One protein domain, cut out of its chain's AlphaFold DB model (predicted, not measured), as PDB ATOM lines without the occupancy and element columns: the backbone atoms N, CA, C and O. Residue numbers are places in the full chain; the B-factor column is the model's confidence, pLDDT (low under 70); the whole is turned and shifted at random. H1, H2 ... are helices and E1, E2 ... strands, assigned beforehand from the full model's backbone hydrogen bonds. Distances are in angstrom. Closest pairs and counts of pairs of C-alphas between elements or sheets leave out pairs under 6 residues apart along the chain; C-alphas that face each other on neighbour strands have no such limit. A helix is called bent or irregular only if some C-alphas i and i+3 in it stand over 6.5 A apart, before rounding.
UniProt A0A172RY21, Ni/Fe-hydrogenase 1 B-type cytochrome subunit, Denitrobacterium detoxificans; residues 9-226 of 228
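AT A GLANCE: This is residues 9 to 226 of the 228 residues of the protein "Ni/Fe-hydrogenase 1 B-type cytochrome subunit" of Denitrobacterium detoxificans (UniProt A0A172RY21). Two antiparallel pairs of long helices, H1 with H2 and H5 with H7a, the long arm of the bent helix H7, run along the longest axis, one pair crossed steeply over the other; H5 and H7a meet near one end, where H6 stands across the end of H5, and spread apart toward the opposite end. That opposite end holds the short helices H3 and H4 with long loops, the short arm of H7, and a two-stranded hairpin, E1 and E2, at the extremity; residues 38 to 43, the turn between H1 and H2, of which 42 and 43 belong to H2, stick out at the same end as H6. The printed part has 218 residues, with seven named helices followed by two strands in one antiparallel sheet, and is mostly helix. It is only just compact, close to loose, with a radius of gyration of the C-alphas of 20.1 A, and elongated, spanning 59 by 38 by 33 A.

IN THESE COORDINATES: H1, residues 13 to 37, begins at C-alpha 13 (-33.281, 17.869, -21.557) and is 36.1 A long. H2, residues 42 to 72, is 44.9 A long and irregular, with C-alphas 43 and 46 7.7 A apart, and has a kink of 28 degrees near residue 49. H3 is residues 88 to 91 and H4 residues 101 to 108. H5, residues 123 to 146, is 35.0 A long and ends at C-alpha 146 (-51.063, 1.255, 2.917). H6 is residues 154 to 162. H7, residues 166 to 205, was assigned as one helix by its hydrogen bonds but is bent, with C-alphas 194 and 197 9.5 A apart; its arms are H7a, residues 166 to 194, 41.4 A long, and H7b, residues 197 to 205. E1 is residues 211 to 215; E2, residues 220 to 225, ends at C-alpha 225 (-21.004, 12.335, -38.886).

HOW THE PARTS SIT: H5 is the hub. It touches H7a at a shallow tilt of 28 degrees, opposite ways, with Thr 142 and His 173 the closest C-alphas at 6.0 A. Residues 133 to 143 of H5 touch H2 at a steep tilt of 46 degrees, closest at C-alphas 137 and 60, 6.2 A. H6 touches H5 about perpendicular, at 75 degrees, closest at C-alphas 156 and 145, 4.9 A. H4 touches H5 at C-alphas 101 and 123, 5.7 A; H3 only just touches it, with 3 pairs of C-alphas within 8 A, closest at 91 and 126, 6.3 A. H1 and H2 form a helical hairpin at a shallow tilt of 29 degrees, closest at C-alphas 32 and 48, 4.9 A. H1 is close to but not clearly touching H7a, with C-alphas 30 and 177 7.1 A apart. H7a and H7b only just touch, with 3 pairs of C-alphas within 8 A, and only at the corner, at a steep tilt of 57 degrees, with C-alphas 191 and 199 closest at 7.5 A. In the hairpin E1 and E2, N 213 and O 223 are 2.8 A apart and N 222 and O 213 2.9 A, within hydrogen-bond range. Every O i to N i+4 pair is within hydrogen-bond range in H1, H4, H6 and H7b; the counts are 24 of 27 in H2, 18 of 20 in H5 and 24 of 25 in H7a, and H3 is too short for such a pair.

THE WHOLE: The C-alphas farthest apart, those of Ala 43 and Val 218, are 61.7 A apart. The printed part has no cut. The links H2 to H3 and H4 to H5 are long. The mean pLDDT of the printed part is 89.0, and no printed residue is under 70.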
ATOM      1  N   ASP A   9     -30.946  15.450 -29.620       87.69
ATOM      2  CA  ASP A   9     -32.294  15.443 -30.187       87.69
ATOM      3  C   ASP A   9     -33.050  14.131 -29.921       87.69
ATOM      4  O   ASP A   9     -34.281  14.140 -29.843       87.69
ATOM      5  N   ALA A  10     -32.339  13.020 -29.695       83.19
ATOM      6  CA  ALA A  10     -32.937  11.757 -29.256       83.19
ATOM      7  C   ALA A  10     -33.419  11.816 -27.794       83.19
ATOM      8  O   ALA A  10     -34.460  11.243 -27.447       83.19
ATOM      9  N   HIS A  11     -32.703  12.568 -26.949       85.00
ATOM     10  CA  HIS A  11     -32.979  12.720 -25.519       85.00
ATOM     11  C   HIS A  11     -33.018  14.203 -25.101       85.00
ATOM     12  O   HIS A  11     -32.055  14.720 -24.520       85.00
ATOM     13  N   PRO A  12     -34.147  14.898 -25.355       88.31
ATOM     14  CA  PRO A  12     -34.387  16.246 -24.857       88.31
ATOM     15  C   PRO A  12     -34.104  16.390 -23.357       88.31
ATOM     16  O   PRO A  12     -34.352  15.483 -22.563       88.31
ATOM     17  N   LEU A  13     -33.649  17.578 -22.948       89.44
ATOM     18  CA  LEU A  13     -33.281  17.869 -21.557       89.44
ATOM     19  C   LEU A  13     -34.380  17.516 -20.528       89.44
ATOM     20  O   LEU A  13     -34.033  16.905 -19.516       89.44
ATOM     21  N   PRO A  14     -35.683  17.781 -20.768       90.56
ATOM     22  CA  PRO A  14     -36.738  17.348 -19.848       90.56
ATOM     23  C   PRO A  14     -36.782  15.826 -19.627       90.56
ATOM     24  O   PRO A  14     -37.036  15.365 -18.515       90.56
ATOM     25  N   PHE A  15     -36.481  15.020 -20.649       89.81
ATOM     26  CA  PHE A  15     -36.445  13.560 -20.515       89.81
ATOM     27  C   PHE A  15     -35.251  13.092 -19.687       89.81
ATOM     28  O   PHE A  15     -35.389  12.191 -18.866       89.81
ATOM     29  N   VAL A  16     -34.097  13.737 -19.848       90.81
ATOM     30  CA  VAL A  16     -32.918  13.436 -19.028       90.81
ATOM     31  C   VAL A  16     -33.194  13.775 -17.563       90.81
ATOM     32  O   VAL A  16     -32.946  12.952 -16.688       90.81
ATOM     33  N   ILE A  17     -33.788  14.939 -17.279       93.00
ATOM     34  CA  ILE A  17     -34.134  15.340 -15.906       93.00
ATOM     35  C   ILE A  17     -35.110  14.344 -15.272       93.00
ATOM     36  O   ILE A  17     -34.848  13.841 -14.181       93.00
ATOM     37  N   THR A  18     -36.203  14.012 -15.962       93.56
ATOM     38  CA  THR A  18     -37.190  13.045 -15.448       93.56
ATOM     39  C   THR A  18     -36.573  11.657 -15.236       93.56
ATOM     40  O   THR A  18     -36.920  10.978 -14.270       93.56
ATOM     41  N   HIS A  19     -35.604  11.250 -16.061       92.94
ATOM     42  CA  HIS A  19     -34.834  10.023 -15.853       92.94
ATOM     43  C   HIS A  19     -33.987  10.070 -14.569       92.94
ATOM     44  O   HIS A  19     -34.019   9.122 -13.786       92.94
ATOM     45  N   TYR A  20     -33.281  11.171 -14.295       92.88
ATOM     46  CA  TYR A  20     -32.529  11.332 -13.040       92.88
ATOM     47  C   TYR A  20     -33.433  11.320 -11.803       92.88
ATOM     48  O   TYR A  20     -33.089  10.694 -10.799       92.88
ATOM     49  N   VAL A  21     -34.604  11.960 -11.880       95.69
ATOM     50  CA  VAL A  21     -35.604  11.929 -10.801       95.69
ATOM     51  C   VAL A  21     -36.072  10.496 -10.533       95.69
ATOM     52  O   VAL A  21     -36.148  10.094  -9.370       95.69
ATOM     53  N   ASN A  22     -36.324   9.709 -11.587       94.62
ATOM     54  CA  ASN A  22     -36.660   8.289 -11.453       94.62
ATOM     55  C   ASN A  22     -35.515   7.493 -10.818       94.62
ATOM     56  O   ASN A  22     -35.762   6.735  -9.886       94.62
ATOM     57  N   LEU A  23     -34.276   7.687 -11.279       93.50
ATOM     58  CA  LEU A  23     -33.100   6.977 -10.771       93.50
ATOM     59  C   LEU A  23     -32.908   7.198  -9.264       93.50
ATOM     60  O   LEU A  23     -32.793   6.238  -8.505       93.50
ATOM     61  N   ILE A  24     -32.917   8.460  -8.825       95.81
ATOM     62  CA  ILE A  24     -32.727   8.813  -7.413       95.81
ATOM     63  C   ILE A  24     -33.897   8.284  -6.573       95.81
ATOM     64  O   ILE A  24     -33.674   7.649  -5.542       95.81
ATOM     65  N   SER A  25     -35.136   8.488  -7.033       96.50
ATOM     66  CA  SER A  25     -36.331   7.999  -6.332       96.50
ATOM     67  C   SER A  25     -36.329   6.480  -6.189       96.50
ATOM     68  O   SER A  25     -36.626   5.983  -5.108       96.50
ATOM     69  N   MET A  26     -35.956   5.740  -7.237       94.38
ATOM     70  CA  MET A  26     -35.870   4.276  -7.214       94.38
ATOM     71  C   MET A  26     -34.874   3.771  -6.174       94.38
ATOM     72  O   MET A  26     -35.215   2.898  -5.379       94.38
ATOM     73  N   ILE A  27     -33.665   4.339  -6.143       95.31
ATOM     74  CA  ILE A  27     -32.637   3.952  -5.171       95.31
ATOM     75  C   ILE A  27     -33.149   4.178  -3.744       95.31
ATOM     76  O   ILE A  27     -33.087   3.276  -2.909       95.31
ATOM     77  N   LEU A  28     -33.710   5.360  -3.465       96.62
ATOM     78  CA  LEU A  28     -34.218   5.694  -2.135       96.62
ATOM     79  C   LEU A  28     -35.418   4.829  -1.732       96.62
ATOM     80  O   LEU A  28     -35.481   4.386  -0.584       96.62
ATOM     81  N   LEU A  29     -36.345   4.548  -2.652       96.88
ATOM     82  CA  LEU A  29     -37.515   3.697  -2.415       96.88
ATOM     83  C   LEU A  29     -37.126   2.261  -2.077       96.88
ATOM     84  O   LEU A  29     -37.672   1.697  -1.133       96.88
ATOM     85  N   ILE A  30     -36.166   1.684  -2.800       94.94
ATOM     86  CA  ILE A  30     -35.716   0.309  -2.557       94.94
ATOM     87  C   ILE A  30     -35.010   0.213  -1.202       94.94
ATOM     88  O   ILE A  30     -35.375  -0.628  -0.381       94.94
ATOM     89  N   LEU A  31     -34.051   1.105  -0.924       93.94
ATOM     90  CA  LEU A  31     -33.313   1.095   0.345       93.94
ATOM     91  C   LEU A  31     -34.244   1.307   1.546       93.94
ATOM     92  O   LEU A  31     -34.190   0.559   2.521       93.94
ATOM     93  N   SER A  32     -35.134   2.299   1.467       95.62
ATOM     94  CA  SER A  32     -36.112   2.550   2.530       95.62
ATOM     95  C   SER A  32     -37.149   1.428   2.649       95.62
ATOM     96  O   SER A  32     -37.524   1.082   3.765       95.62
ATOM     97  N   GLY A  33     -37.571   0.815   1.540       93.88
ATOM     98  CA  GLY A  33     -38.520  -0.300   1.521       93.88
ATOM     99  C   GLY A  33     -37.984  -1.542   2.231       93.88
ATOM    100  O   GLY A  33     -38.692  -2.134   3.049       93.88
ATOM    101  N   PHE A  34     -36.712  -1.887   2.007       93.44
ATOM    102  CA  PHE A  34     -36.055  -2.978   2.732       93.44
ATOM    103  C   PHE A  34     -35.985  -2.717   4.238       93.44
ATOM    104  O   PHE A  34     -36.290  -3.624   5.005       93.44
ATOM    105  N   ILE A  35     -35.663  -1.490   4.667       93.25
ATOM    106  CA  ILE A  35     -35.643  -1.119   6.094       93.25
ATOM    107  C   ILE A  35     -37.051  -1.179   6.705       93.25
ATOM    108  O   ILE A  35     -37.211  -1.591   7.852       93.25
ATOM    109  N   ILE A  36     -38.087  -0.795   5.948       93.12
ATOM    110  CA  ILE A  36     -39.478  -0.845   6.417       93.12
ATOM    111  C   ILE A  36     -39.950  -2.289   6.621       93.12
ATOM    112  O   ILE A  36     -40.709  -2.561   7.552       93.12
ATOM    113  N   HIS A  37     -39.534  -3.205   5.748       90.44
ATOM    114  CA  HIS A  37     -39.911  -4.611   5.838       90.44
ATOM    115  C   HIS A  37     -39.064  -5.377   6.866       90.44
ATOM    116  O   HIS A  37     -39.611  -6.095   7.702       90.44
ATOM    117  N   PHE A  38     -37.746  -5.178   6.840       89.81
ATOM    118  CA  PHE A  38     -36.786  -5.739   7.783       89.81
ATOM    119  C   PHE A  38     -36.105  -4.599   8.554       89.81
ATOM    120  O   PHE A  38     -35.128  -4.030   8.066       89.81
ATOM    121  N   PRO A  39     -36.576  -4.249   9.763       86.88
ATOM    122  CA  PRO A  39     -36.041  -3.120  10.522       86.88
ATOM    123  C   PRO A  39     -34.710  -3.470  11.212       86.88
ATOM    124  O   PRO A  39     -34.616  -3.494  12.434       86.88
ATOM    125  N   TYR A  40     -33.656  -3.724  10.429       87.38
ATOM    126  CA  TYR A  40     -32.303  -4.003  10.935       87.38
ATOM    127  C   TYR A  40     -31.619  -2.753  11.528       87.38
ATOM    128  O   TYR A  40     -30.710  -2.877  12.344       87.38
ATOM    129  N   LEU A  41     -32.088  -1.547  11.168       87.81
ATOM    130  CA  LEU A  41     -31.706  -0.264  11.777       87.81
ATOM    131  C   LEU A  41     -32.947   0.474  12.323       87.81
ATOM    132  O   LEU A  41     -33.429   1.423  11.699       87.81
ATOM    133  N   PRO A  42     -33.473   0.088  13.502       86.50
ATOM    134  CA  PRO A  42     -34.702   0.672  14.049       86.50
ATOM    135  C   PRO A  42     -34.626   2.190  14.270       86.50
ATOM    136  O   PRO A  42     -35.628   2.886  14.118       86.50
ATOM    137  N   ALA A  43     -33.433   2.716  14.574       91.31
ATOM    138  CA  ALA A  43     -33.208   4.130  14.879       91.31
ATOM    139  C   ALA A  43     -33.581   5.088  13.730       91.31
ATOM    140  O   ALA A  43     -33.939   6.235  13.984       91.31
ATOM    141  N   ILE A  44     -33.533   4.628  12.474       93.25
ATOM    142  CA  ILE A  44     -33.829   5.453  11.289       93.25
ATOM    143  C   ILE A  44     -35.188   5.139  10.651       93.25
ATOM    144  O   ILE A  44     -35.554   5.757   9.654       93.25
ATOM    145  N   MET A  45     -35.974   4.225  11.232       92.25
ATOM    146  CA  MET A  45     -37.239   3.746  10.658       92.25
ATOM    147  C   MET A  45     -38.227   4.882  10.346       92.25
ATOM    148  O   MET A  45     -38.867   4.879   9.294       92.25
ATOM    149  N   GLY A  46     -38.341   5.879  11.231       92.50
ATOM    150  CA  GLY A  46     -39.206   7.042  11.006       92.50
ATOM    151  C   GLY A  46     -38.798   7.853   9.773       92.50
ATOM    152  O   GLY A  46     -39.646   8.195   8.948       92.50
ATOM    153  N   ILE A  47     -37.491   8.082   9.603       94.06
ATOM    154  CA  ILE A  47     -36.926   8.795   8.451       94.06
ATOM    155  C   ILE A  47     -37.152   7.979   7.178       94.06
ATOM    156  O   ILE A  47     -37.646   8.517   6.189       94.06
ATOM    157  N   CYS A  48     -36.867   6.674   7.209       95.31
ATOM    158  CA  CYS A  48     -37.078   5.785   6.069       95.31
ATOM    159  C   CYS A  48     -38.538   5.780   5.611       95.31
ATOM    160  O   CYS A  48     -38.782   5.884   4.415       95.31
ATOM    161  N   ARG A  49     -39.511   5.742   6.532       94.25
ATOM    162  CA  ARG A  49     -40.941   5.848   6.186       94.25
ATOM    163  C   ARG A  49     -41.271   7.174   5.504       94.25
ATOM    164  O   ARG A  49     -41.958   7.166   4.486       94.25
ATOM    165  N   GLY A  50     -40.776   8.291   6.041       95.38
ATOM    166  CA  GLY A  50     -40.991   9.617   5.456       95.38
ATOM    167  C   GLY A  50     -40.408   9.736   4.046       95.38
ATOM    168  O   GLY A  50     -41.115  10.127   3.119       95.38
ATOM    169  N   VAL A  51     -39.148   9.322   3.871       96.75
ATOM    170  CA  VAL A  51     -38.462   9.307   2.569       96.75
ATOM    171  C   VAL A  51     -39.180   8.390   1.582       96.75
ATOM    172  O   VAL A  51     -39.392   8.788   0.441       96.75
ATOM    173  N   HIS A  52     -39.602   7.200   2.012       97.56
ATOM    174  CA  HIS A  52     -40.286   6.240   1.148       97.56
ATOM    175  C   HIS A  52     -41.581   6.820   0.572       97.56
ATOM    176  O   HIS A  52     -41.798   6.787  -0.636       97.56
ATOM    177  N   ILE A  53     -42.423   7.414   1.420       96.81
ATOM    178  CA  ILE A  53     -43.692   8.010   0.984       96.81
ATOM    179  C   ILE A  53     -43.433   9.208   0.064       96.81
ATOM    180  O   ILE A  53     -44.034   9.299  -1.007       96.81
ATOM    181  N   PHE A  54     -42.511  10.099   0.440       97.12
ATOM    182  CA  PHE A  54     -42.165  11.268  -0.368       97.12
ATOM    183  C   PHE A  54     -41.649  10.871  -1.757       97.12
ATOM    184  O   PHE A  54     -42.186  11.327  -2.767       97.12
ATOM    185  N   CYS A  55     -40.655   9.981  -1.827       97.62
ATOM    186  CA  CYS A  55     -40.111   9.496  -3.093       97.62
ATOM    187  C   CYS A  55     -41.155   8.725  -3.911       97.62
ATOM    188  O   CYS A  55     -41.140   8.816  -5.136       97.62
ATOM    189  N   GLY A  56     -42.083   8.014  -3.263       96.94
ATOM    190  CA  GLY A  56     -43.195   7.337  -3.932       96.94
ATOM    191  C   GLY A  56     -44.114   8.323  -4.652       96.94
ATOM    192  O   GLY A  56     -44.415   8.141  -5.830       96.94
ATOM    193  N   ILE A  57     -44.488   9.415  -3.982       96.75
ATOM    194  CA  ILE A  57     -45.289  10.490  -4.585       96.75
ATOM    195  C   ILE A  57     -44.512  11.167  -5.719       96.75
ATOM    196  O   ILE A  57     -45.056  11.336  -6.811       96.75
ATOM    197  N   VAL A  58     -43.239  11.516  -5.494       97.69
ATOM    198  CA  VAL A  58     -42.376  12.133  -6.516       97.69
ATOM    199  C   VAL A  58     -42.290  11.253  -7.760       97.69
ATOM    200  O   VAL A  58     -42.429  11.761  -8.870       97.69
ATOM    201  N   LEU A  59     -42.120   9.941  -7.594       96.69
ATOM    202  CA  LEU A  59     -42.064   8.994  -8.701       96.69
ATOM    203  C   LEU A  59     -43.386   8.939  -9.483       96.69
ATOM    204  O   LEU A  59     -43.363   8.992 -10.712       96.69
ATOM    205  N   VAL A  60     -44.531   8.866  -8.796       96.62
ATOM    206  CA  VAL A  60     -45.857   8.851  -9.441       96.62
ATOM    207  C   VAL A  60     -46.092  10.139 -10.229       96.62
ATOM    208  O   VAL A  60     -46.478  10.088 -11.397       96.62
ATOM    209  N   VAL A  61     -45.802  11.297  -9.632       96.94
ATOM    210  CA  VAL A  61     -45.927  12.596 -10.305       96.94
ATOM    211  C   VAL A  61     -44.986  12.675 -11.506       96.94
ATOM    212  O   VAL A  61     -45.414  13.056 -12.593       96.94
ATOM    213  N   ASN A  62     -43.727  12.260 -11.353       96.62
ATOM    214  CA  ASN A  62     -42.750  12.255 -12.439       96.62
ATOM    215  C   ASN A  62     -43.168  11.319 -13.587       96.62
ATOM    216  O   ASN A  62     -42.971  11.652 -14.755       96.62
ATOM    217  N   CYS A  63     -43.807  10.188 -13.274       94.94
ATOM    218  CA  CYS A  63     -44.391   9.287 -14.264       94.94
ATOM    219  C   CYS A  63     -45.522   9.967 -15.053       94.94
ATOM    220  O   CYS A  63     -45.509   9.939 -16.283       94.94
ATOM    221  N   ILE A  64     -46.460  10.639 -14.375       94.50
ATOM    222  CA  ILE A  64     -47.549  11.386 -15.029       94.50
ATOM    223  C   ILE A  64     -46.984  12.503 -15.912       94.50
ATOM    224  O   ILE A  64     -47.370  12.637 -17.074       94.50
ATOM    225  N   VAL A  65     -46.018  13.268 -15.397       94.56
ATOM    226  CA  VAL A  65     -45.322  14.308 -16.165       94.56
ATOM    227  C   VAL A  65     -44.659  13.707 -17.402       94.56
ATOM    228  O   VAL A  65     -44.806  14.257 -18.489       94.56
ATOM    229  N   ARG A  66     -43.983  12.555 -17.294       91.88
ATOM    230  CA  ARG A  66     -43.343  11.899 -18.444       91.88
ATOM    231  C   ARG A  66     -44.347  11.493 -19.523       91.88
ATOM    232  O   ARG A  66     -44.025  11.649 -20.704       91.88
ATOM    233  N   VAL A  67     -45.528  11.014 -19.127       90.88
ATOM    234  CA  VAL A  67     -46.629  10.687 -20.048       90.88
ATOM    235  C   VAL A  67     -47.117  11.950 -20.755       90.88
ATOM    236  O   VAL A  67     -47.184  11.962 -21.978       90.88
ATOM    237  N   ILE A  68     -47.358  13.046 -20.029       91.81
ATOM    238  CA  ILE A  68     -47.764  14.331 -20.630       91.81
ATOM    239  C   ILE A  68     -46.694  14.843 -21.601       91.81
ATOM    240  O   ILE A  68     -47.000  15.222 -22.732       91.81
ATOM    241  N   LEU A  69     -45.422  14.812 -21.197       89.38
ATOM    242  CA  LEU A  69     -44.316  15.268 -22.036       89.38
ATOM    243  C   LEU A  69     -44.170  14.440 -23.321       89.38
ATOM    244  O   LEU A  69     -43.698  14.989 -24.313       89.38
ATOM    245  N   ALA A  70     -44.597  13.172 -23.341       86.94
ATOM    246  CA  ALA A  70     -44.597  12.357 -24.558       86.94
ATOM    247  C   ALA A  70     -45.543  12.913 -25.644       86.94
ATOM    248  O   ALA A  70     -45.271  12.764 -26.836       86.94
ATOM    249  N   PHE A  71     -46.627  13.592 -25.252       88.94
ATOM    250  CA  PHE A  71     -47.559  14.243 -26.182       88.94
ATOM    251  C   PHE A  71     -47.111  15.648 -26.602       88.94
ATOM    252  O   PHE A  71     -47.480  16.115 -27.678       88.94
ATOM    253  N   VAL A  72     -46.322  16.329 -25.768       89.88
ATOM    254  CA  VAL A  72     -45.937  17.732 -25.987       89.88
ATOM    255  C   VAL A  72     -44.610  17.849 -26.733       89.88
ATOM    256  O   VAL A  72     -44.502  18.631 -27.682       89.88
ATOM    257  N   LEU A  73     -43.597  17.084 -26.322       89.00
ATOM    258  CA  LEU A  73     -42.231  17.236 -26.809       89.00
ATOM    259  C   LEU A  73     -41.953  16.409 -28.064       89.00
ATOM    260  O   LEU A  73     -42.485  15.317 -28.269       89.00
ATOM    261  N   ASP A  74     -41.054  16.947 -28.880       88.94
ATOM    262  CA  ASP A  74     -40.527  16.280 -30.060       88.94
ATOM    263  C   ASP A  74     -39.152  15.678 -29.751       88.94
ATOM    264  O   ASP A  74     -38.346  16.256 -29.016       88.94
ATOM    265  N   SER A  75     -38.877  14.511 -30.321       86.56
ATOM    266  CA  SER A  75     -37.590  13.828 -30.212       86.56
ATOM    267  C   SER A  75     -37.275  13.053 -31.488       86.56
ATOM    268  O   SER A  75     -38.169  12.788 -32.298       86.56
ATOM    269  N   ALA A  76     -36.006  12.705 -31.683       84.06
ATOM    270  CA  ALA A  76     -35.604  11.887 -32.817       84.06
ATOM    271  C   ALA A  76     -36.220  10.473 -32.713       84.06
ATOM    272  O   ALA A  76     -36.091   9.840 -31.661       84.06
ATOM    273  N   PRO A  77     -36.897   9.972 -33.767       81.56
ATOM    274  CA  PRO A  77     -37.576   8.672 -33.753       81.56
ATOM    275  C   PRO A  77     -36.634   7.474 -33.903       81.56
ATOM    276  O   PRO A  77     -37.084   6.344 -33.709       81.56
ATOM    277  N   VAL A  78     -35.369   7.718 -34.260       81.31
ATOM    278  CA  VAL A  78     -34.281   6.744 -34.446       81.31
ATOM    279  C   VAL A  78     -32.963   7.412 -34.015       81.31
ATOM    280  O   VAL A  78     -32.882   8.641 -33.973       81.31
ATOM    281  N   GLY A  79     -31.940   6.631 -33.662       79.75
ATOM    282  CA  GLY A  79     -30.568   7.143 -33.520       79.75
ATOM    283  C   GLY A  79     -29.995   7.615 -34.863       79.75
ATOM    284  O   GLY A  79     -30.534   7.290 -35.916       79.75
ATOM    285  N   GLY A  80     -28.923   8.406 -34.854       80.69
ATOM    286  CA  GLY A  80     -28.271   8.853 -36.092       80.69
ATOM    287  C   GLY A  80     -29.006   9.950 -36.871       80.69
ATOM    288  O   GLY A  80     -28.553  10.338 -37.944       80.69
ATOM    289  N   THR A  81     -30.113  10.497 -36.359       83.38
ATOM    290  CA  THR A  81     -30.842  11.598 -37.008       83.38
ATOM    291  C   THR A  81     -31.099  12.761 -36.055       83.38
ATOM    292  O   THR A  81     -31.337  12.576 -34.860       83.38
ATOM    293  N   ARG A  82     -31.073  13.983 -36.597       84.75
ATOM    294  CA  ARG A  82     -31.468  15.213 -35.888       84.75
ATOM    295  C   ARG A  82     -32.909  15.635 -36.185       84.75
ATOM    296  O   ARG A  82     -33.415  16.582 -35.584       84.75
ATOM    297  N   GLN A  83     -33.583  14.943 -37.106       85.31
ATOM    298  CA  GLN A  83     -34.986  15.201 -37.413       85.31
ATOM    299  C   GLN A  83     -35.867  14.765 -36.241       85.31
ATOM    300  O   GLN A  83     -35.696  13.676 -35.691       85.31
ATOM    301  N   LYS A  84     -36.822  15.615 -35.855       85.88
ATOM    302  CA  LYS A  84     -37.675  15.390 -34.683       85.88
ATOM    303  C   LYS A  84     -39.107  15.124 -35.098       85.88
ATOM    304  O   LYS A  84     -39.650  15.795 -35.970       85.88
ATOM    305  N   VAL A  85     -39.734  14.192 -34.398       85.88
ATOM    306  CA  VAL A  85     -41.176  13.953 -34.452       85.88
ATOM    307  C   VAL A  85     -41.730  13.928 -33.032       85.88
ATOM    308  O   VAL A  85     -40.976  13.768 -32.072       85.88
ATOM    309  N   LYS A  86     -43.050  14.053 -32.879       86.50
ATOM    310  CA  LYS A  86     -43.707  13.920 -31.570       86.50
ATOM    311  C   LYS A  86     -43.311  12.602 -30.898       86.50
ATOM    312  O   LYS A  86     -43.456  11.544 -31.513       86.50
ATOM    313  N   ASP A  87     -42.843  12.663 -29.647       84.12
ATOM    314  CA  ASP A  87     -42.285  11.507 -28.919       84.12
ATOM    315  C   ASP A  87     -43.294  10.356 -28.793       84.12
ATOM    316  O   ASP A  87     -42.893   9.199 -28.874       84.12
ATOM    317  N   ILE A  88     -44.600  10.649 -28.735       83.25
ATOM    318  CA  ILE A  88     -45.676   9.643 -28.753       83.25
ATOM    319  C   ILE A  88     -45.572   8.660 -29.931       83.25
ATOM    320  O   ILE A  88     -45.888   7.482 -29.783       83.25
ATOM    321  N   LYS A  89     -45.060   9.095 -31.092       82.94
ATOM    322  CA  LYS A  89     -44.859   8.209 -32.250       82.94
ATOM    323  C   LYS A  89     -43.790   7.144 -31.993       82.94
ATOM    324  O   LYS A  89     -43.829   6.095 -32.626       82.94
ATOM    325  N   SER A  90     -42.874   7.391 -31.059       81.00
ATOM    326  CA  SER A  90     -41.866   6.416 -30.635       81.00
ATOM    327  C   SER A  90     -42.469   5.305 -29.772       81.00
ATOM    328  O   SER A  90     -41.929   4.204 -29.765       81.00
ATOM    329  N   PHE A  91     -43.588   5.560 -29.083       75.12
ATOM    330  CA  PHE A  91     -44.323   4.540 -28.319       75.12
ATOM    331  C   PHE A  91     -45.211   3.677 -29.225       75.12
ATOM    332  O   PHE A  91     -45.377   2.486 -28.994       75.12
ATOM    333  N   LEU A  92     -45.721   4.245 -30.321       81.50
ATOM    334  CA  LEU A  92     -46.515   3.503 -31.298       81.50
ATOM    335  C   LEU A  92     -45.663   2.513 -32.127       81.50
ATOM    336  O   LEU A  92     -44.434   2.661 -32.229       81.50
ATOM    337  N   PRO A  93     -46.295   1.502 -32.759       78.25
ATOM    338  CA  PRO A  93     -45.625   0.636 -33.724       78.25
ATOM    339  C   PRO A  93     -44.973   1.461 -34.844       78.25
ATOM    340  O   PRO A  93     -45.650   2.178 -35.576       78.25
ATOM    341  N   GLN A  94     -43.647   1.361 -34.964       78.31
ATOM    342  CA  GLN A  94     -42.857   2.040 -35.998       78.31
ATOM    343  C   GLN A  94     -42.541   1.067 -37.135       78.31
ATOM    344  O   GLN A  94     -42.374  -0.131 -36.891       78.31
ATOM    345  N   ALA A  95     -42.418   1.588 -38.357       76.81
ATOM    346  CA  ALA A  95     -42.033   0.800 -39.527       76.81
ATOM    347  C   ALA A  95     -40.666   0.123 -39.327       76.81
ATOM    348  O   ALA A  95     -40.542  -1.066 -39.615       76.81
ATOM    349  N   ASP A  96     -39.714   0.829 -38.705       76.38
ATOM    350  CA  ASP A  96     -38.365   0.337 -38.379       76.38
ATOM    351  C   ASP A  96     -38.366  -0.925 -37.500       76.38
ATOM    352  O   ASP A  96     -37.424  -1.710 -37.520       76.38
ATOM    353  N   ASN A  97     -39.440  -1.148 -36.735       79.06
ATOM    354  CA  ASN A  97     -39.556  -2.270 -35.801       79.06
ATOM    355  C   ASN A  97     -40.379  -3.438 -36.357       79.06
ATOM    356  O   ASN A  97     -40.541  -4.464 -35.684       79.06
ATOM    357  N   LYS A  98     -40.935  -3.309 -37.566       80.56
ATOM    358  CA  LYS A  98     -41.798  -4.336 -38.154       80.56
ATOM    359  C   LYS A  98     -40.981  -5.594 -38.451       80.56
ATOM    360  O   LYS A  98     -39.993  -5.555 -39.171       80.56
ATOM    361  N   GLY A  99     -41.398  -6.726 -37.881       81.19
ATOM    362  CA  GLY A  99     -40.707  -8.011 -38.054       81.19
ATOM    363  C   GLY A  99     -39.404  -8.158 -37.259       81.19
ATOM    364  O   GLY A  99     -38.805  -9.229 -37.293       81.19
ATOM    365  N   GLN A 100     -38.996  -7.144 -36.490       82.56
ATOM    366  CA  GLN A 100     -37.734  -7.164 -35.740       82.56
ATOM    367  C   GLN A 100     -37.822  -7.925 -34.407       82.56
ATOM    368  O   GLN A 100     -36.797  -8.245 -33.819       82.56
ATOM    369  N   LEU A 101     -39.021  -8.292 -33.932       83.81
ATOM    370  CA  LEU A 101     -39.192  -8.967 -32.637       83.81
ATOM    371  C   LEU A 101     -38.417 -10.295 -32.539       83.81
ATOM    372  O   LEU A 101     -37.704 -10.520 -31.567       83.81
ATOM    373  N   ILE A 102     -38.533 -11.166 -33.548       84.94
ATOM    374  CA  ILE A 102     -37.838 -12.465 -33.566       84.94
ATOM    375  C   ILE A 102     -36.314 -12.285 -33.697       84.94
ATOM    376  O   ILE A 102     -35.598 -12.925 -32.925       84.94
ATOM    377  N   PRO A 103     -35.794 -11.433 -34.607       85.88
ATOM    378  CA  PRO A 103     -34.380 -11.057 -34.615       85.88
ATOM    379  C   PRO A 103     -33.880 -10.594 -33.243       85.88
ATOM    380  O   PRO A 103     -32.898 -11.129 -32.745       85.88
ATOM    381  N   TRP A 104     -34.590  -9.689 -32.568       83.31
ATOM    382  CA  TRP A 104     -34.200  -9.214 -31.236       83.31
ATOM    383  C   TRP A 104     -34.143 -10.329 -30.187       83.31
ATOM    384  O   TRP A 104     -33.181 -10.406 -29.427       83.31
ATOM    385  N   ILE A 105     -35.108 -11.255 -30.189       84.81
ATOM    386  CA  ILE A 105     -35.062 -12.432 -29.307       84.81
ATOM    387  C   ILE A 105     -33.836 -13.302 -29.622       84.81
ATOM    388  O   ILE A 105     -33.120 -13.706 -28.708       84.81
ATOM    389  N   LYS A 106     -33.554 -13.574 -30.903       85.19
ATOM    390  CA  LYS A 106     -32.367 -14.346 -31.309       85.19
ATOM    391  C   LYS A 106     -31.068 -13.656 -30.896       85.19
ATOM    392  O   LYS A 106     -30.129 -14.349 -30.513       85.19
ATOM    393  N   PHE A 107     -31.012 -12.326 -30.976       83.69
ATOM    394  CA  PHE A 107     -29.852 -11.535 -30.569       83.69
ATOM    395  C   PHE A 107     -29.592 -11.689 -29.070       83.69
ATOM    396  O   PHE A 107     -28.482 -12.024 -28.669       83.69
ATOM    397  N   TYR A 108     -30.634 -11.559 -28.245       81.69
ATOM    398  CA  TYR A 108     -30.509 -11.722 -26.794       81.69
ATOM    399  C   TYR A 108     -30.242 -13.157 -26.345       81.69
ATOM    400  O   TYR A 108     -29.599 -13.361 -25.321       81.69
ATOM    401  N   LEU A 109     -30.690 -14.153 -27.111       85.94
ATOM    402  CA  LEU A 109     -30.327 -15.556 -26.897       85.94
ATOM    403  C   LEU A 109     -28.936 -15.906 -27.454       85.94
ATOM    404  O   LEU A 109     -28.562 -17.076 -27.442       85.94
ATOM    405  N   PHE A 110     -28.179 -14.922 -27.955       83.19
ATOM    406  CA  PHE A 110     -26.856 -15.091 -28.567       83.19
ATOM    407  C   PHE A 110     -26.836 -16.054 -29.770       83.19
ATOM    408  O   PHE A 110     -25.785 -16.565 -30.154       83.19
ATOM    409  N   ILE A 111     -27.997 -16.294 -30.390       87.12
ATOM    410  CA  ILE A 111     -28.151 -17.154 -31.574       87.12
ATOM    411  C   ILE A 111     -27.654 -16.428 -32.827       87.12
ATOM    412  O   ILE A 111     -27.120 -17.051 -33.742       87.12
ATOM    413  N   GLN A 112     -27.811 -15.104 -32.868       80.12
ATOM    414  CA  GLN A 112     -27.269 -14.251 -33.923       80.12
ATOM    415  C   GLN A 112     -26.282 -13.243 -33.332       80.12
ATOM    416  O   GLN A 112     -26.471 -12.762 -32.217       80.12
ATOM    417  N   LYS A 113     -25.231 -12.936 -34.096       75.44
ATOM    418  CA  LYS A 113     -24.178 -11.992 -33.690       75.44
ATOM    419  C   LYS A 113     -24.461 -10.563 -34.141       75.44
ATOM    420  O   LYS A 113     -23.973  -9.628 -33.515       75.44
ATOM    421  N   ASP A 114     -25.231 -10.409 -35.212       75.50
ATOM    422  CA  ASP A 114     -25.538  -9.105 -35.782       75.50
ATOM    423  C   ASP A 114     -26.599  -8.397 -34.946       75.50
ATOM    424  O   ASP A 114     -27.639  -8.974 -34.604       75.50
ATOM    425  N   HIS A 115     -26.313  -7.139 -34.612       74.69
ATOM    426  CA  HIS A 115     -27.233  -6.282 -33.884       74.69
ATOM    427  C   HIS A 115     -28.393  -5.899 -34.815       74.69
ATOM    428  O   HIS A 115     -28.147  -5.254 -35.839       74.69
ATOM    429  N   PRO A 116     -29.648  -6.283 -34.509       77.81
ATOM    430  CA  PRO A 116     -30.784  -5.933 -35.348       77.81
ATOM    431  C   PRO A 116     -30.944  -4.430 -35.478       77.81
ATOM    432  O   PRO A 116     -30.673  -3.668 -34.545       77.81
ATOM    433  N   PHE A 117     -31.470  -4.019 -36.623       72.12
ATOM    434  CA  PHE A 117     -31.914  -2.652 -36.785       72.12
ATOM    435  C   PHE A 117     -33.184  -2.402 -35.954       72.12
ATOM    436  O   PHE A 117     -34.025  -3.288 -35.765       72.12
ATOM    437  N   SER A 118     -33.312  -1.193 -35.420       78.38
ATOM    438  CA  SER A 118     -34.461  -0.761 -34.634       78.38
ATOM    439  C   SER A 118     -34.611   0.750 -34.728       78.38
ATOM    440  O   SER A 118     -33.626   1.473 -34.860       78.38
ATOM    441  N   GLY A 119     -35.843   1.233 -34.557       77.81
ATOM    442  CA  GLY A 119     -36.081   2.634 -34.226       77.81
ATOM    443  C   GLY A 119     -35.526   3.002 -32.842       77.81
ATOM    444  O   GLY A 119     -34.794   2.229 -32.222       77.81
ATOM    445  N   LYS A 120     -35.920   4.169 -32.313       77.75
ATOM    446  CA  LYS A 120     -35.458   4.711 -31.016       77.75
ATOM    447  C   LYS A 120     -35.476   3.695 -29.871       77.75
ATOM    448  O   LYS A 120     -34.603   3.730 -29.012       77.75
ATOM    449  N   PHE A 121     -36.482   2.828 -29.861       82.12
ATOM    450  CA  PHE A 121     -36.618   1.739 -28.904       82.12
ATOM    451  C   PHE A 121     -36.825   0.437 -29.657       82.12
ATOM    452  O   PHE A 121     -37.667   0.381 -30.563       82.12
ATOM    453  N   ASN A 122     -36.136  -0.619 -29.237       83.88
ATOM    454  CA  ASN A 122     -36.378  -1.947 -29.784       83.88
ATOM    455  C   ASN A 122     -37.763  -2.490 -29.381       83.88
ATOM    456  O   ASN A 122     -38.378  -1.983 -28.439       83.88
ATOM    457  N   PRO A 123     -38.315  -3.496 -30.088       84.06
ATOM    458  CA  PRO A 123     -39.648  -4.021 -29.792       84.06
ATOM    459  C   PRO A 123     -39.832  -4.465 -28.332       84.06
ATOM    460  O   PRO A 123     -40.896  -4.243 -27.757       84.06
ATOM    461  N   LEU A 124     -38.800  -5.054 -27.720       83.56
ATOM    462  CA  LEU A 124     -38.841  -5.520 -26.331       83.56
ATOM    463  C   LEU A 124     -38.794  -4.343 -25.342       83.56
ATOM    464  O   LEU A 124     -39.556  -4.314 -24.378       83.56
ATOM    465  N   GLN A 125     -37.979  -3.328 -25.625       85.06
ATOM    466  CA  GLN A 125     -37.926  -2.069 -24.889       85.06
ATOM    467  C   GLN A 125     -39.244  -1.310 -24.965       85.06
ATOM    468  O   GLN A 125     -39.694  -0.816 -23.940       85.06
ATOM    469  N   LYS A 126     -39.895  -1.239 -26.133       86.69
ATOM    470  CA  LYS A 126     -41.210  -0.588 -26.267       86.69
ATOM    471  C   LYS A 126     -42.244  -1.216 -25.346       86.69
ATOM    472  O   LYS A 126     -42.861  -0.506 -24.562       86.69
ATOM    473  N   MET A 127     -42.353  -2.546 -25.365       85.12
ATOM    474  CA  MET A 127     -43.262  -3.262 -24.463       85.12
ATOM    475  C   MET A 127     -42.948  -2.971 -22.990       85.12
ATOM    476  O   MET A 127     -43.863  -2.765 -22.196       85.12
ATOM    477  N   ALA A 128     -41.666  -2.901 -22.620       86.44
ATOM    478  CA  ALA A 128     -41.273  -2.517 -21.268       86.44
ATOM    479  C   ALA A 128     -41.645  -1.056 -20.945       86.44
ATOM    480  O   ALA A 128     -42.169  -0.786 -19.868       86.44
ATOM    481  N   TYR A 129     -41.424  -0.112 -21.863       83.06
ATOM    482  CA  TYR A 129     -41.744   1.305 -21.665       83.06
ATOM    483  C   TYR A 129     -43.246   1.593 -21.599       83.06
ATOM    484  O   TYR A 129     -43.621   2.559 -20.938       83.06
ATOM    485  N   ASP A 130     -44.089   0.759 -22.208       86.44
ATOM    486  CA  ASP A 130     -45.546   0.834 -22.058       86.44
ATOM    487  C   ASP A 130     -46.013   0.212 -20.731       86.44
ATOM    488  O   ASP A 130     -46.913   0.729 -20.068       86.44
ATOM    489  N   LEU A 131     -45.372  -0.880 -20.302       90.00
ATOM    490  CA  LEU A 131     -45.733  -1.600 -19.081       90.00
ATOM    491  C   LEU A 131     -45.293  -0.869 -17.803       90.00
ATOM    492  O   LEU A 131     -46.038  -0.820 -16.824       90.00
ATOM    493  N   ILE A 132     -44.089  -0.296 -17.784       92.31
ATOM    494  CA  ILE A 132     -43.493   0.291 -16.575       92.31
ATOM    495  C   ILE A 132     -44.311   1.453 -15.990       92.31
ATOM    496  O   ILE A 132     -44.512   1.449 -14.776       92.31
ATOM    497  N   PRO A 133     -44.848   2.408 -16.774       92.38
ATOM    498  CA  PRO A 133     -45.744   3.437 -16.252       92.38
ATOM    499  C   PRO A 133     -46.962   2.854 -15.528       92.38
ATOM    500  O   PRO A 133     -47.306   3.314 -14.442       92.38
ATOM    501  N   LEU A 134     -47.575   1.799 -16.077       94.38
ATOM    502  CA  LEU A 134     -48.716   1.126 -15.450       94.38
ATOM    503  C   LEU A 134     -48.316   0.478 -14.122       94.38
ATOM    504  O   LEU A 134     -49.016   0.633 -13.121       94.38
ATOM    505  N   LEU A 135     -47.160  -0.192 -14.089       95.50
ATOM    506  CA  LEU A 135     -46.625  -0.789 -12.867       95.50
ATOM    507  C   LEU A 135     -46.285   0.272 -11.812       95.50
ATOM    508  O   LEU A 135     -46.531   0.041 -10.632       95.50
ATOM    509  N   ILE A 136     -45.751   1.435 -12.206       95.88
ATOM    510  CA  ILE A 136     -45.451   2.543 -11.282       95.88
ATOM    511  C   ILE A 136     -46.744   3.090 -10.678       95.88
ATOM    512  O   ILE A 136     -46.813   3.287  -9.466       95.88
ATOM    513  N   LEU A 137     -47.782   3.295 -11.493       96.31
ATOM    514  CA  LEU A 137     -49.086   3.748 -11.008       96.31
ATOM    515  C   LEU A 137     -49.730   2.718 -10.074       96.31
ATOM    516  O   LEU A 137     -50.270   3.093  -9.035       96.31
ATOM    517  N   PHE A 138     -49.620   1.426 -10.388       96.75
ATOM    518  CA  PHE A 138     -50.117   0.351  -9.530       96.75
ATOM    519  C   PHE A 138     -49.345   0.246  -8.200       96.75
ATOM    520  O   PHE A 138     -49.940   0.105  -7.129       96.75
ATOM    521  N   MET A 139     -48.020   0.384  -8.237       96.31
ATOM    522  CA  MET A 139     -47.172   0.441  -7.043       96.31
ATOM    523  C   MET A 139     -47.495   1.670  -6.182       96.31
ATOM    524  O   MET A 139     -47.605   1.564  -4.962       96.31
ATOM    525  N   GLY A 140     -47.727   2.823  -6.814       96.62
ATOM    526  CA  GLY A 140     -48.219   4.024  -6.146       96.62
ATOM    527  C   GLY A 140     -49.581   3.794  -5.493       96.62
ATOM    528  O   GLY A 140     -49.752   4.092  -4.315       96.62
ATOM    529  N   TYR A 141     -50.530   3.194  -6.217       97.06
ATOM    530  CA  TYR A 141     -51.871   2.879  -5.718       97.06
ATOM    531  C   TYR A 141     -51.843   1.965  -4.488       97.06
ATOM    532  O   TYR A 141     -52.471   2.271  -3.474       97.06
ATOM    533  N   THR A 142     -51.073   0.874  -4.536       97.38
ATOM    534  CA  THR A 142     -50.890  -0.017  -3.376       97.38
ATOM    535  C   THR A 142     -50.189   0.697  -2.215       97.38
ATOM    536  O   THR A 142     -50.563   0.489  -1.064       97.38
ATOM    537  N   GLY A 143     -49.248   1.606  -2.494       96.50
ATOM    538  CA  GLY A 143     -48.640   2.480  -1.487       96.50
ATOM    539  C   GLY A 143     -49.657   3.403  -0.803       96.50
ATOM    540  O   GLY A 143     -49.679   3.486   0.424       96.50
ATOM    541  N   PHE A 144     -50.553   4.031  -1.568       96.69
ATOM    542  CA  PHE A 144     -51.641   4.859  -1.033       96.69
ATOM    543  C   PHE A 144     -52.684   4.046  -0.252       96.69
ATOM    544  O   PHE A 144     -53.238   4.545   0.725       96.69
ATOM    545  N   CYS A 145     -52.910   2.780  -0.607       96.56
ATOM    546  CA  CYS A 145     -53.740   1.876   0.198       96.56
ATOM    547  C   CYS A 145     -53.121   1.575   1.574       96.56
ATOM    548  O   CYS A 145     -53.840   1.374   2.547       96.56
ATOM    549  N   LEU A 146     -51.788   1.554   1.675       95.38
ATOM    550  CA  LEU A 146     -51.063   1.255   2.917       95.38
ATOM    551  C   LEU A 146     -50.757   2.495   3.765       95.38
ATOM    552  O   LEU A 146     -50.389   2.368   4.937       95.38
ATOM    553  N   TRP A 147     -50.848   3.693   3.190       95.81
ATOM    554  CA  TRP A 147     -50.503   4.924   3.884       95.81
ATOM    555  C   TRP A 147     -51.666   5.413   4.746       95.81
ATOM    556  O   TRP A 147     -52.737   5.721   4.243       95.81
ATOM    557  N   SER A 148     -51.437   5.550   6.055       92.12
ATOM    558  CA  SER A 148     -52.471   5.896   7.043       92.12
ATOM    559  C   SER A 148     -53.232   7.196   6.765       92.12
ATOM    560  O   SER A 148     -54.342   7.351   7.244       92.12
ATOM    561  N   VAL A 149     -52.647   8.138   6.018       94.12
ATOM    562  CA  VAL A 149     -53.317   9.400   5.656       94.12
ATOM    563  C   VAL A 149     -54.366   9.185   4.562       94.12
ATOM    564  O   VAL A 149     -55.347   9.918   4.491       94.12
ATOM    565  N   THR A 150     -54.161   8.190   3.698       95.12
ATOM    566  CA  THR A 150     -54.994   7.949   2.517       95.12
ATOM    567  C   THR A 150     -55.808   6.660   2.607       95.12
ATOM    568  O   THR A 150     -56.812   6.548   1.913       95.12
ATOM    569  N   ALA A 151     -55.432   5.717   3.473       93.25
ATOM    570  CA  ALA A 151     -56.019   4.379   3.570       93.25
ATOM    571  C   ALA A 151     -57.547   4.379   3.766       93.25
ATOM    572  O   ALA A 151     -58.231   3.545   3.175       93.25
ATOM    573  N   ASP A 152     -58.080   5.340   4.526       93.62
ATOM    574  CA  ASP A 152     -59.515   5.434   4.833       93.62
ATOM    575  C   ASP A 152     -60.338   6.133   3.738       93.62
ATOM    576  O   ASP A 152     -61.568   6.170   3.809       93.62
ATOM    577  N   MET A 153     -59.703   6.691   2.697       95.44
ATOM    578  CA  MET A 153     -60.463   7.272   1.590       95.44
ATOM    579  C   MET A 153     -61.200   6.175   0.804       95.44
ATOM    580  O   MET A 153     -60.619   5.113   0.555       95.44
ATOM    581  N   PRO A 154     -62.426   6.438   0.304       95.81
ATOM    582  CA  PRO A 154     -63.279   5.410  -0.298       95.81
ATOM    583  C   PRO A 154     -62.602   4.571  -1.391       95.81
ATOM    584  O   PRO A 154     -62.754   3.353  -1.419       95.81
ATOM    585  N   ILE A 155     -61.808   5.205  -2.262       95.25
ATOM    586  CA  ILE A 155     -61.113   4.528  -3.367       95.25
ATOM    587  C   ILE A 155     -60.014   3.563  -2.894       95.25
ATOM    588  O   ILE A 155     -59.793   2.527  -3.522       95.25
ATOM    589  N   PHE A 156     -59.331   3.878  -1.793       96.00
ATOM    590  CA  PHE A 156     -58.225   3.079  -1.259       96.00
ATOM    591  C   PHE A 156     -58.719   2.011  -0.283       96.00
ATOM    592  O   PHE A 156     -58.227   0.881  -0.308       96.00
ATOM    593  N   ALA A 157     -59.758   2.313   0.496       94.81
ATOM    594  CA  ALA A 157     -60.450   1.334   1.326       94.81
ATOM    595  C   ALA A 157     -61.102   0.237   0.463       94.81
ATOM    596  O   ALA A 157     -60.897  -0.954   0.713       94.81
ATOM    597  N   ALA A 158     -61.807   0.622  -0.609       95.12
ATOM    598  CA  ALA A 158     -62.387  -0.323  -1.564       95.12
ATOM    599  C   ALA A 158     -61.310  -1.163  -2.268       95.12
ATOM    600  O   ALA A 158     -61.458  -2.378  -2.381       95.12
ATOM    601  N   GLY A 159     -60.200  -0.540  -2.679       94.38
ATOM    602  CA  GLY A 159     -59.051  -1.247  -3.249       94.38
ATOM    603  C   GLY A 159     -58.452  -2.276  -2.301       94.38
ATOM    604  O   GLY A 159     -58.200  -3.417  -2.686       94.38
ATOM    605  N   THR A 160     -58.269  -1.890  -1.040       96.12
ATOM    606  CA  THR A 160     -57.756  -2.773   0.011       96.12
ATOM    607  C   THR A 160     -58.674  -3.972   0.223       96.12
ATOM    608  O   THR A 160     -58.190  -5.101   0.300       96.12
ATOM    609  N   ALA A 161     -59.992  -3.757   0.269       95.75
ATOM    610  CA  ALA A 161     -60.969  -4.836   0.374       95.75
ATOM    611  C   ALA A 161     -60.934  -5.763  -0.856       95.75
ATOM    612  O   ALA A 161     -60.872  -6.981  -0.700       95.75
ATOM    613  N   ALA A 162     -60.885  -5.197  -2.067       95.69
ATOM    614  CA  ALA A 162     -60.835  -5.951  -3.321       95.69
ATOM    615  C   ALA A 162     -59.570  -6.816  -3.454       95.69
ATOM    616  O   ALA A 162     -59.619  -7.902  -4.022       95.69
ATOM    617  N   MET A 163     -58.442  -6.361  -2.900       95.75
ATOM    618  CA  MET A 163     -57.179  -7.106  -2.896       95.75
ATOM    619  C   MET A 163     -57.085  -8.164  -1.782       95.75
ATOM    620  O   MET A 163     -56.071  -8.851  -1.698       95.75
ATOM    621  N   GLY A 164     -58.105  -8.326  -0.930       94.06
ATOM    622  CA  GLY A 164     -58.103  -9.322   0.152       94.06
ATOM    623  C   GLY A 164     -57.545  -8.815   1.487       94.06
ATOM    624  O   GLY A 164     -57.102  -9.605   2.318       94.06
ATOM    625  N   GLY A 165     -57.556  -7.498   1.706       95.06
ATOM    626  CA  GLY A 165     -57.185  -6.857   2.968       95.06
ATOM    627  C   GLY A 165     -55.740  -6.356   3.028       95.06
ATOM    628  O   GLY A 165     -54.912  -6.620   2.156       95.06
ATOM    629  N   LEU A 166     -55.421  -5.627   4.103       94.50
ATOM    630  CA  LEU A 166     -54.145  -4.911   4.265       94.50
ATOM    631  C   LEU A 166     -52.903  -5.812   4.169       94.50
ATOM    632  O   LEU A 166     -51.875  -5.386   3.640       94.50
ATOM    633  N   MET A 167     -52.980  -7.049   4.672       95.06
ATOM    634  CA  MET A 167     -51.859  -7.993   4.584       95.06
ATOM    635  C   MET A 167     -51.566  -8.371   3.127       95.06
ATOM    636  O   MET A 167     -50.408  -8.373   2.717       95.06
ATOM    637  N   SER A 168     -52.609  -8.622   2.334       96.50
ATOM    638  CA  SER A 168     -52.465  -8.939   0.913       96.50
ATOM    639  C   SER A 168     -51.846  -7.769   0.145       96.50
ATOM    640  O   SER A 168     -50.848  -7.949  -0.552       96.50
ATOM    641  N   VAL A 169     -52.331  -6.539   0.367       97.00
ATOM    642  CA  VAL A 169     -51.761  -5.329  -0.256       97.00
ATOM    643  C   VAL A 169     -50.277  -5.167   0.077       97.00
ATOM    644  O   VAL A 169     -49.479  -4.841  -0.801       97.00
ATOM    645  N   ARG A 170     -49.874  -5.440   1.324       95.56
ATOM    646  CA  ARG A 170     -48.464  -5.401   1.736       95.56
ATOM    647  C   ARG A 170     -47.616  -6.414   0.970       95.56
ATOM    648  O   ARG A 170     -46.522  -6.063   0.536       95.56
ATOM    649  N   ILE A 171     -48.106  -7.644   0.805       95.81
ATOM    650  CA  ILE A 171     -47.408  -8.693   0.050       95.81
ATOM    651  C   ILE A 171     -47.286  -8.292  -1.422       95.81
ATOM    652  O   ILE A 171     -46.195  -8.388  -1.978       95.81
ATOM    653  N   ILE A 172     -48.361  -7.786  -2.032       96.56
ATOM    654  CA  ILE A 172     -48.360  -7.311  -3.422       96.56
ATOM    655  C   ILE A 172     -47.337  -6.186  -3.604       96.56
ATOM    656  O   ILE A 172     -46.505  -6.254  -4.506       96.56
ATOM    657  N   HIS A 173     -47.355  -5.178  -2.730       96.88
ATOM    658  CA  HIS A 173     -46.424  -4.049  -2.789       96.88
ATOM    659  C   HIS A 173     -44.967  -4.511  -2.625       96.88
ATOM    660  O   HIS A 173     -44.085  -4.119  -3.384       96.88
ATOM    661  N   TYR A 174     -44.710  -5.417  -1.679       95.44
ATOM    662  CA  TYR A 174     -43.386  -5.999  -1.476       95.44
ATOM    663  C   TYR A 174     -42.919  -6.840  -2.673       95.44
ATOM    664  O   TYR A 174     -41.772  -6.727  -3.096       95.44
ATOM    665  N   PHE A 175     -43.798  -7.642  -3.274       95.75
ATOM    666  CA  PHE A 175     -43.470  -8.423  -4.465       95.75
ATOM    667  C   PHE A 175     -43.167  -7.523  -5.672       95.75
ATOM    668  O   PHE A 175     -42.186  -7.737  -6.385       95.75
ATOM    669  N   MET A 176     -43.955  -6.461  -5.857       95.44
ATOM    670  CA  MET A 176     -43.743  -5.457  -6.902       95.44
ATOM    671  C   MET A 176     -42.379  -4.767  -6.793       95.44
ATOM    672  O   MET A 176     -41.761  -4.478  -7.817       95.44
ATOM    673  N   MET A 177     -41.854  -4.559  -5.579       95.44
ATOM    674  CA  MET A 177     -40.486  -4.062  -5.390       95.44
ATOM    675  C   MET A 177     -39.455  -4.952  -6.106       95.44
ATOM    676  O   MET A 177     -38.577  -4.429  -6.790       95.44
ATOM    677  N   PHE A 178     -39.571  -6.282  -6.017       94.88
ATOM    678  CA  PHE A 178     -38.658  -7.192  -6.720       94.88
ATOM    679  C   PHE A 178     -38.814  -7.131  -8.236       94.88
ATOM    680  O   PHE A 178     -37.811  -7.192  -8.944       94.88
ATOM    681  N   VAL A 179     -40.038  -6.946  -8.738       94.62
ATOM    682  CA  VAL A 179     -40.276  -6.715 -10.172       94.62
ATOM    683  C   VAL A 179     -39.502  -5.480 -10.646       94.62
ATOM    684  O   VAL A 179     -38.814  -5.547 -11.665       94.62
ATOM    685  N   PHE A 180     -39.521  -4.382  -9.881       94.25
ATOM    686  CA  PHE A 180     -38.736  -3.182 -10.201       94.25
ATOM    687  C   PHE A 180     -37.225  -3.381 -10.072       94.25
ATOM    688  O   PHE A 180     -36.478  -2.840 -10.885       94.25
ATOM    689  N   ILE A 181     -36.759  -4.165  -9.096       94.50
ATOM    690  CA  ILE A 181     -35.334  -4.509  -8.964       94.50
ATOM    691  C   ILE A 181     -34.862  -5.293 -10.196       94.50
ATOM    692  O   ILE A 181     -33.850  -4.935 -10.796       94.50
ATOM    693  N   ILE A 182     -35.610  -6.320 -10.610       93.69
ATOM    694  CA  ILE A 182     -35.293  -7.117 -11.806       93.69
ATOM    695  C   ILE A 182     -35.301  -6.223 -13.048       93.69
ATOM    696  O   ILE A 182     -34.353  -6.259 -13.833       93.69
ATOM    697  N   PHE A 183     -36.327  -5.380 -13.199       91.69
ATOM    698  CA  PHE A 183     -36.389  -4.411 -14.289       91.69
ATOM    699  C   PHE A 183     -35.166  -3.491 -14.303       91.69
ATOM    700  O   PHE A 183     -34.591  -3.291 -15.365       91.69
ATOM    701  N   MET A 184     -34.735  -2.961 -13.156       91.62
ATOM    702  CA  MET A 184     -33.567  -2.082 -13.077       91.62
ATOM    703  C   MET A 184     -32.289  -2.797 -13.524       91.62
ATOM    704  O   MET A 184     -31.528  -2.240 -14.311       91.62
ATOM    705  N   ILE A 185     -32.066  -4.028 -13.054       91.38
ATOM    706  CA  ILE A 185     -30.892  -4.828 -13.429       91.38
ATOM    707  C   ILE A 185     -30.874  -5.053 -14.943       91.38
ATOM    708  O   ILE A 185     -29.863  -4.778 -15.592       91.38
ATOM    709  N   ILE A 186     -32.003  -5.491 -15.510       89.62
ATOM    710  CA  ILE A 186     -32.140  -5.695 -16.955       89.62
ATOM    711  C   ILE A 186     -31.939  -4.366 -17.689       89.62
ATOM    712  O   ILE A 186     -31.131  -4.296 -18.604       89.62
ATOM    713  N   HIS A 187     -32.603  -3.291 -17.272       89.00
ATOM    714  CA  HIS A 187     -32.515  -1.977 -17.906       89.00
ATOM    715  C   HIS A 187     -31.074  -1.451 -17.970       89.00
ATOM    716  O   HIS A 187     -30.636  -1.005 -19.030       89.00
ATOM    717  N   VAL A 188     -30.319  -1.545 -16.870       88.19
ATOM    718  CA  VAL A 188     -28.911  -1.125 -16.821       88.19
ATOM    719  C   VAL A 188     -28.046  -2.006 -17.719       88.19
ATOM    720  O   VAL A 188     -27.238  -1.483 -18.483       88.19
ATOM    721  N   TYR A 189     -28.232  -3.326 -17.673       85.94
ATOM    722  CA  TYR A 189     -27.511  -4.264 -18.534       85.94
ATOM    723  C   TYR A 189     -27.734  -3.956 -20.023       85.94
ATOM    724  O   TYR A 189     -26.780  -3.825 -20.788       85.94
ATOM    725  N   MET A 190     -28.993  -3.745 -20.408       82.56
ATOM    726  CA  MET A 190     -29.382  -3.401 -21.773       82.56
ATOM    727  C   MET A 190     -28.811  -2.053 -22.217       82.56
ATOM    728  O   MET A 190     -28.301  -1.942 -23.329       82.56
ATOM    729  N   ALA A 191     -28.823  -1.045 -21.341       83.25
ATOM    730  CA  ALA A 191     -28.240   0.261 -21.640       83.25
ATOM    731  C   ALA A 191     -26.727   0.182 -21.912       83.25
ATOM    732  O   ALA A 191     -26.221   0.912 -22.763       83.25
ATOM    733  N   VAL A 192     -26.015  -0.710 -21.216       83.44
ATOM    734  CA  VAL A 192     -24.572  -0.922 -21.404       83.44
ATOM    735  C   VAL A 192     -24.275  -1.695 -22.688       83.44
ATOM    736  O   VAL A 192     -23.311  -1.355 -23.369       83.44
ATOM    737  N   ILE A 193     -25.070  -2.712 -23.029       78.94
ATOM    738  CA  ILE A 193     -24.819  -3.542 -24.219       78.94
ATOM    739  C   ILE A 193     -25.230  -2.850 -25.514       78.94
ATOM    740  O   ILE A 193     -24.488  -2.924 -26.486       78.94
ATOM    741  N   GLU A 194     -26.393  -2.201 -25.545       75.00
ATOM    742  CA  GLU A 194     -26.918  -1.615 -26.785       75.00
ATOM    743  C   GLU A 194     -26.389  -0.208 -27.037       75.00
ATOM    744  O   GLU A 194     -26.072   0.148 -28.165       75.00
ATOM    745  N   GLY A 195     -26.324   0.611 -25.987       71.44
ATOM    746  CA  GLY A 195     -25.921   2.008 -26.113       71.44
ATOM    747  C   GLY A 195     -24.457   2.274 -25.790       71.44
ATOM    748  O   GLY A 195     -23.948   3.358 -26.089       71.44
ATOM    749  N   GLY A 196     -23.789   1.327 -25.129       81.31
ATOM    750  CA  GLY A 196     -22.374   1.420 -24.804       81.31
ATOM    751  C   GLY A 196     -21.978   2.706 -24.072       81.31
ATOM    752  O   GLY A 196     -22.741   3.351 -23.344       81.31
ATOM    753  N   LYS A 197     -20.720   3.104 -24.279       81.56
ATOM    754  CA  LYS A 197     -20.172   4.354 -23.731       81.56
ATOM    755  C   LYS A 197     -20.849   5.609 -24.309       81.56
ATOM    756  O   LYS A 197     -21.011   6.557 -23.533       81.56
ATOM    757  N   PRO A 198     -21.216   5.676 -25.605       81.69
ATOM    758  CA  PRO A 198     -21.851   6.864 -26.175       81.69
ATOM    759  C   PRO A 198     -23.203   7.201 -25.548       81.69
ATOM    760  O   PRO A 198     -23.392   8.336 -25.106       81.69
ATOM    761  N   LEU A 199     -24.102   6.222 -25.396       83.00
ATOM    762  CA  LEU A 199     -25.404   6.449 -24.765       83.00
ATOM    763  C   LEU A 199     -25.252   6.891 -23.310       83.00
ATOM    764  O   LEU A 199     -25.915   7.835 -22.883       83.00
ATOM    765  N   MET A 200     -24.355   6.261 -22.545       83.81
ATOM    766  CA  MET A 200     -24.114   6.662 -21.156       83.81
ATOM    767  C   MET A 200     -23.568   8.091 -21.064       83.81
ATOM    768  O   MET A 200     -24.016   8.872 -20.223       83.81
ATOM    769  N   LYS A 201     -22.638   8.482 -21.944       84.88
ATOM    770  CA  LYS A 201     -22.140   9.865 -22.005       84.88
ATOM    771  C   LYS A 201     -23.235  10.851 -22.405       84.88
ATOM    772  O   LYS A 201     -23.258  11.961 -21.873       84.88
ATOM    773  N   LEU A 202     -24.153  10.465 -23.283       85.75
ATOM    774  CA  LEU A 202     -25.281  11.309 -23.652       85.75
ATOM    775  C   LEU A 202     -26.269  11.464 -22.486       85.75
ATOM    776  O   LEU A 202     -26.631  12.583 -22.131       85.75
ATOM    777  N   MET A 203     -26.656  10.362 -21.847       87.12
ATOM    778  CA  MET A 203     -27.626  10.362 -20.749       87.12
ATOM    779  C   MET A 203     -27.090  11.059 -19.497       87.12
ATOM    780  O   MET A 203     -27.804  11.862 -18.899       87.12
ATOM    781  N   PHE A 204     -25.836  10.795 -19.115       86.81
ATOM    782  CA  PHE A 204     -25.278  11.287 -17.854       86.81
ATOM    783  C   PHE A 204     -24.417  12.552 -17.982       86.81
ATOM    784  O   PHE A 204     -24.270  13.298 -17.017       86.81
ATOM    785  N   ALA A 205     -23.842  12.821 -19.157       87.31
ATOM    786  CA  ALA A 205     -22.970  13.980 -19.382       87.31
ATOM    787  C   ALA A 205     -23.434  14.890 -20.532       87.31
ATOM    788  O   ALA A 205     -22.778  15.895 -20.811       87.31
ATOM    789  N   ARG A 206     -24.546  14.558 -21.210       88.50
ATOM    790  CA  ARG A 206     -25.070  15.266 -22.393       88.50
ATOM    791  C   ARG A 206     -24.017  15.528 -23.472       88.50
ATOM    792  O   ARG A 206     -24.082  16.550 -24.158       88.50
ATOM    793  N   LYS A 207     -23.048  14.623 -23.618       87.31
ATOM    794  CA  LYS A 207     -22.056  14.679 -24.696       87.31
ATOM    795  C   LYS A 207     -22.571  13.888 -25.887       87.31
ATOM    796  O   LYS A 207     -22.989  12.747 -25.717       87.31
ATOM    797  N   GLU A 208     -22.565  14.527 -27.050       88.19
ATOM    798  CA  GLU A 208     -22.900  13.868 -28.310       88.19
ATOM    799  C   GLU A 208     -21.743  12.973 -28.751       88.19
ATOM    800  O   GLU A 208     -20.622  13.095 -28.248       88.19
ATOM    801  N   HIS A 209     -22.043  12.047 -29.651       86.38
ATOM    802  CA  HIS A 209     -21.048  11.190 -30.274       86.38
ATOM    803  C   HIS A 209     -21.345  11.084 -31.765       86.38
ATOM    804  O   HIS A 209     -22.459  10.695 -32.128       86.38
ATOM    805  N   GLY A 210     -20.358  11.432 -32.593       83.62
ATOM    806  CA  GLY A 210     -20.376  11.155 -34.025       83.62
ATOM    807  C   GLY A 210     -20.421   9.656 -34.333       83.62
ATOM    808  O   GLY A 210     -20.035   8.829 -33.508       83.62
ATOM    809  N   GLY A 211     -20.933   9.304 -35.506       86.19
ATOM    810  CA  GLY A 211     -21.188   7.926 -35.919       86.19
ATOM    811  C   GLY A 211     -22.019   7.867 -37.197       86.19
ATOM    812  O   GLY A 211     -22.117   8.852 -37.927       86.19
ATOM    813  N   LEU A 212     -22.644   6.723 -37.464       86.31
ATOM    814  CA  LEU A 212     -23.501   6.546 -38.639       86.31
ATOM    815  C   LEU A 212     -24.750   7.437 -38.547       86.31
ATOM    816  O   LEU A 212     -25.411   7.490 -37.503       86.31
ATOM    817  N   THR A 213     -25.095   8.102 -39.647       86.88
ATOM    818  CA  THR A 213     -26.318   8.900 -39.773       86.88
ATOM    819  C   THR A 213     -27.439   8.085 -40.407       86.88
ATOM    820  O   THR A 213     -27.192   7.193 -41.216       86.88
ATOM    821  N   TYR A 214     -28.684   8.401 -40.057       85.88
ATOM    822  CA  TYR A 214     -29.869   7.660 -40.488       85.88
ATOM    823  C   TYR A 214     -30.875   8.555 -41.217       85.88
ATOM    824  O   TYR A 214     -31.221   9.636 -40.720       85.88
ATOM    825  N   ASP A 215     -31.374   8.101 -42.371       82.94
ATOM    826  CA  ASP A 215     -32.480   8.746 -43.090       82.94
ATOM    827  C   ASP A 215     -33.811   8.059 -42.770       82.94
ATOM    828  O   ASP A 215     -34.028   6.883 -43.058       82.94
ATOM    829  N   ILE A 216     -34.735   8.833 -42.203       80.38
ATOM    830  CA  ILE A 216     -36.058   8.366 -41.784       80.38
ATOM    831  C   ILE A 216     -36.955   8.037 -42.988       80.38
ATOM    832  O   ILE A 216     -37.853   7.214 -42.856       80.38
ATOM    833  N   ASN A 217     -36.753   8.669 -44.149       81.69
ATOM    834  CA  ASN A 217     -37.607   8.453 -45.322       81.69
ATOM    835  C   ASN A 217     -37.246   7.165 -46.065       81.69
ATOM    836  O   ASN A 217     -38.124   6.483 -46.590       81.69
ATOM    837  N   VAL A 218     -35.948   6.858 -46.123       80.88
ATOM    838  CA  VAL A 218     -35.416   5.669 -46.807       80.88
ATOM    839  C   VAL A 218     -35.339   4.470 -45.859       80.88
ATOM    840  O   VAL A 218     -35.317   3.333 -46.315       80.88
ATOM    841  N   HIS A 219     -35.376   4.723 -44.547       79.44
ATOM    842  CA  HIS A 219     -35.178   3.729 -43.499       79.44
ATOM    843  C   HIS A 219     -33.820   3.005 -43.612       79.44
ATOM    844  O   HIS A 219     -33.738   1.787 -43.451       79.44
ATOM    845  N   ASP A 220     -32.760   3.763 -43.919       82.75
ATOM    846  CA  ASP A 220     -31.401   3.241 -44.103       82.75
ATOM    847  C   ASP A 220     -30.323   4.260 -43.674       82.75
ATOM    848  O   ASP A 220     -30.594   5.447 -43.441       82.75
ATOM    849  N   ILE A 221     -29.085   3.784 -43.547       83.31
ATOM    850  CA  ILE A 221     -27.901   4.581 -43.230       83.31
ATOM    851  C   ILE A 221     -27.627   5.559 -44.377       83.31
ATOM    852  O   ILE A 221     -27.466   5.168 -45.531       83.31
ATOM    853  N   SER A 222     -27.531   6.845 -44.045       84.56
ATOM    854  CA  SER A 222     -27.325   7.928 -45.012       84.56
ATOM    855  C   SER A 222     -25.884   8.421 -45.109       84.56
ATOM    856  O   SER A 222     -25.551   9.142 -46.050       84.56
ATOM    857  N   GLY A 223     -25.025   8.049 -44.157       87.19
ATOM    858  CA  GLY A 223     -23.638   8.507 -44.099       87.19
ATOM    859  C   GLY A 223     -23.014   8.376 -42.711       87.19
ATOM    860  O   GLY A 223     -23.448   7.567 -41.892       87.19
ATOM    861  N   GLU A 224     -21.988   9.187 -42.459       86.69
ATOM    862  CA  GLU A 224     -21.275   9.279 -41.183       86.69
ATOM    863  C   GLU A 224     -21.091  10.746 -40.781       86.69
ATOM    864  O   GLU A 224     -20.780  11.600 -41.614       86.69
ATOM    865  N   ASP A 225     -21.253  11.032 -39.492       84.06
ATOM    866  CA  ASP A 225     -21.004  12.335 -38.886       84.06
ATOM    867  C   ASP A 225     -19.795  12.257 -37.949       84.06
ATOM    868  O   ASP A 225     -19.827  11.557 -36.939       84.06
ATOM    869  N   HIS A 226     -18.750  13.016 -38.274       82.25
ATOM    870  CA  HIS A 226     -17.508  13.121 -37.497       82.25
ATOM    871  C   HIS A 226     -17.349  14.494 -36.823       82.25
ATOM    872  O   HIS A 226     -16.261  14.844 -36.368       82.25
TER     873      HIS A 226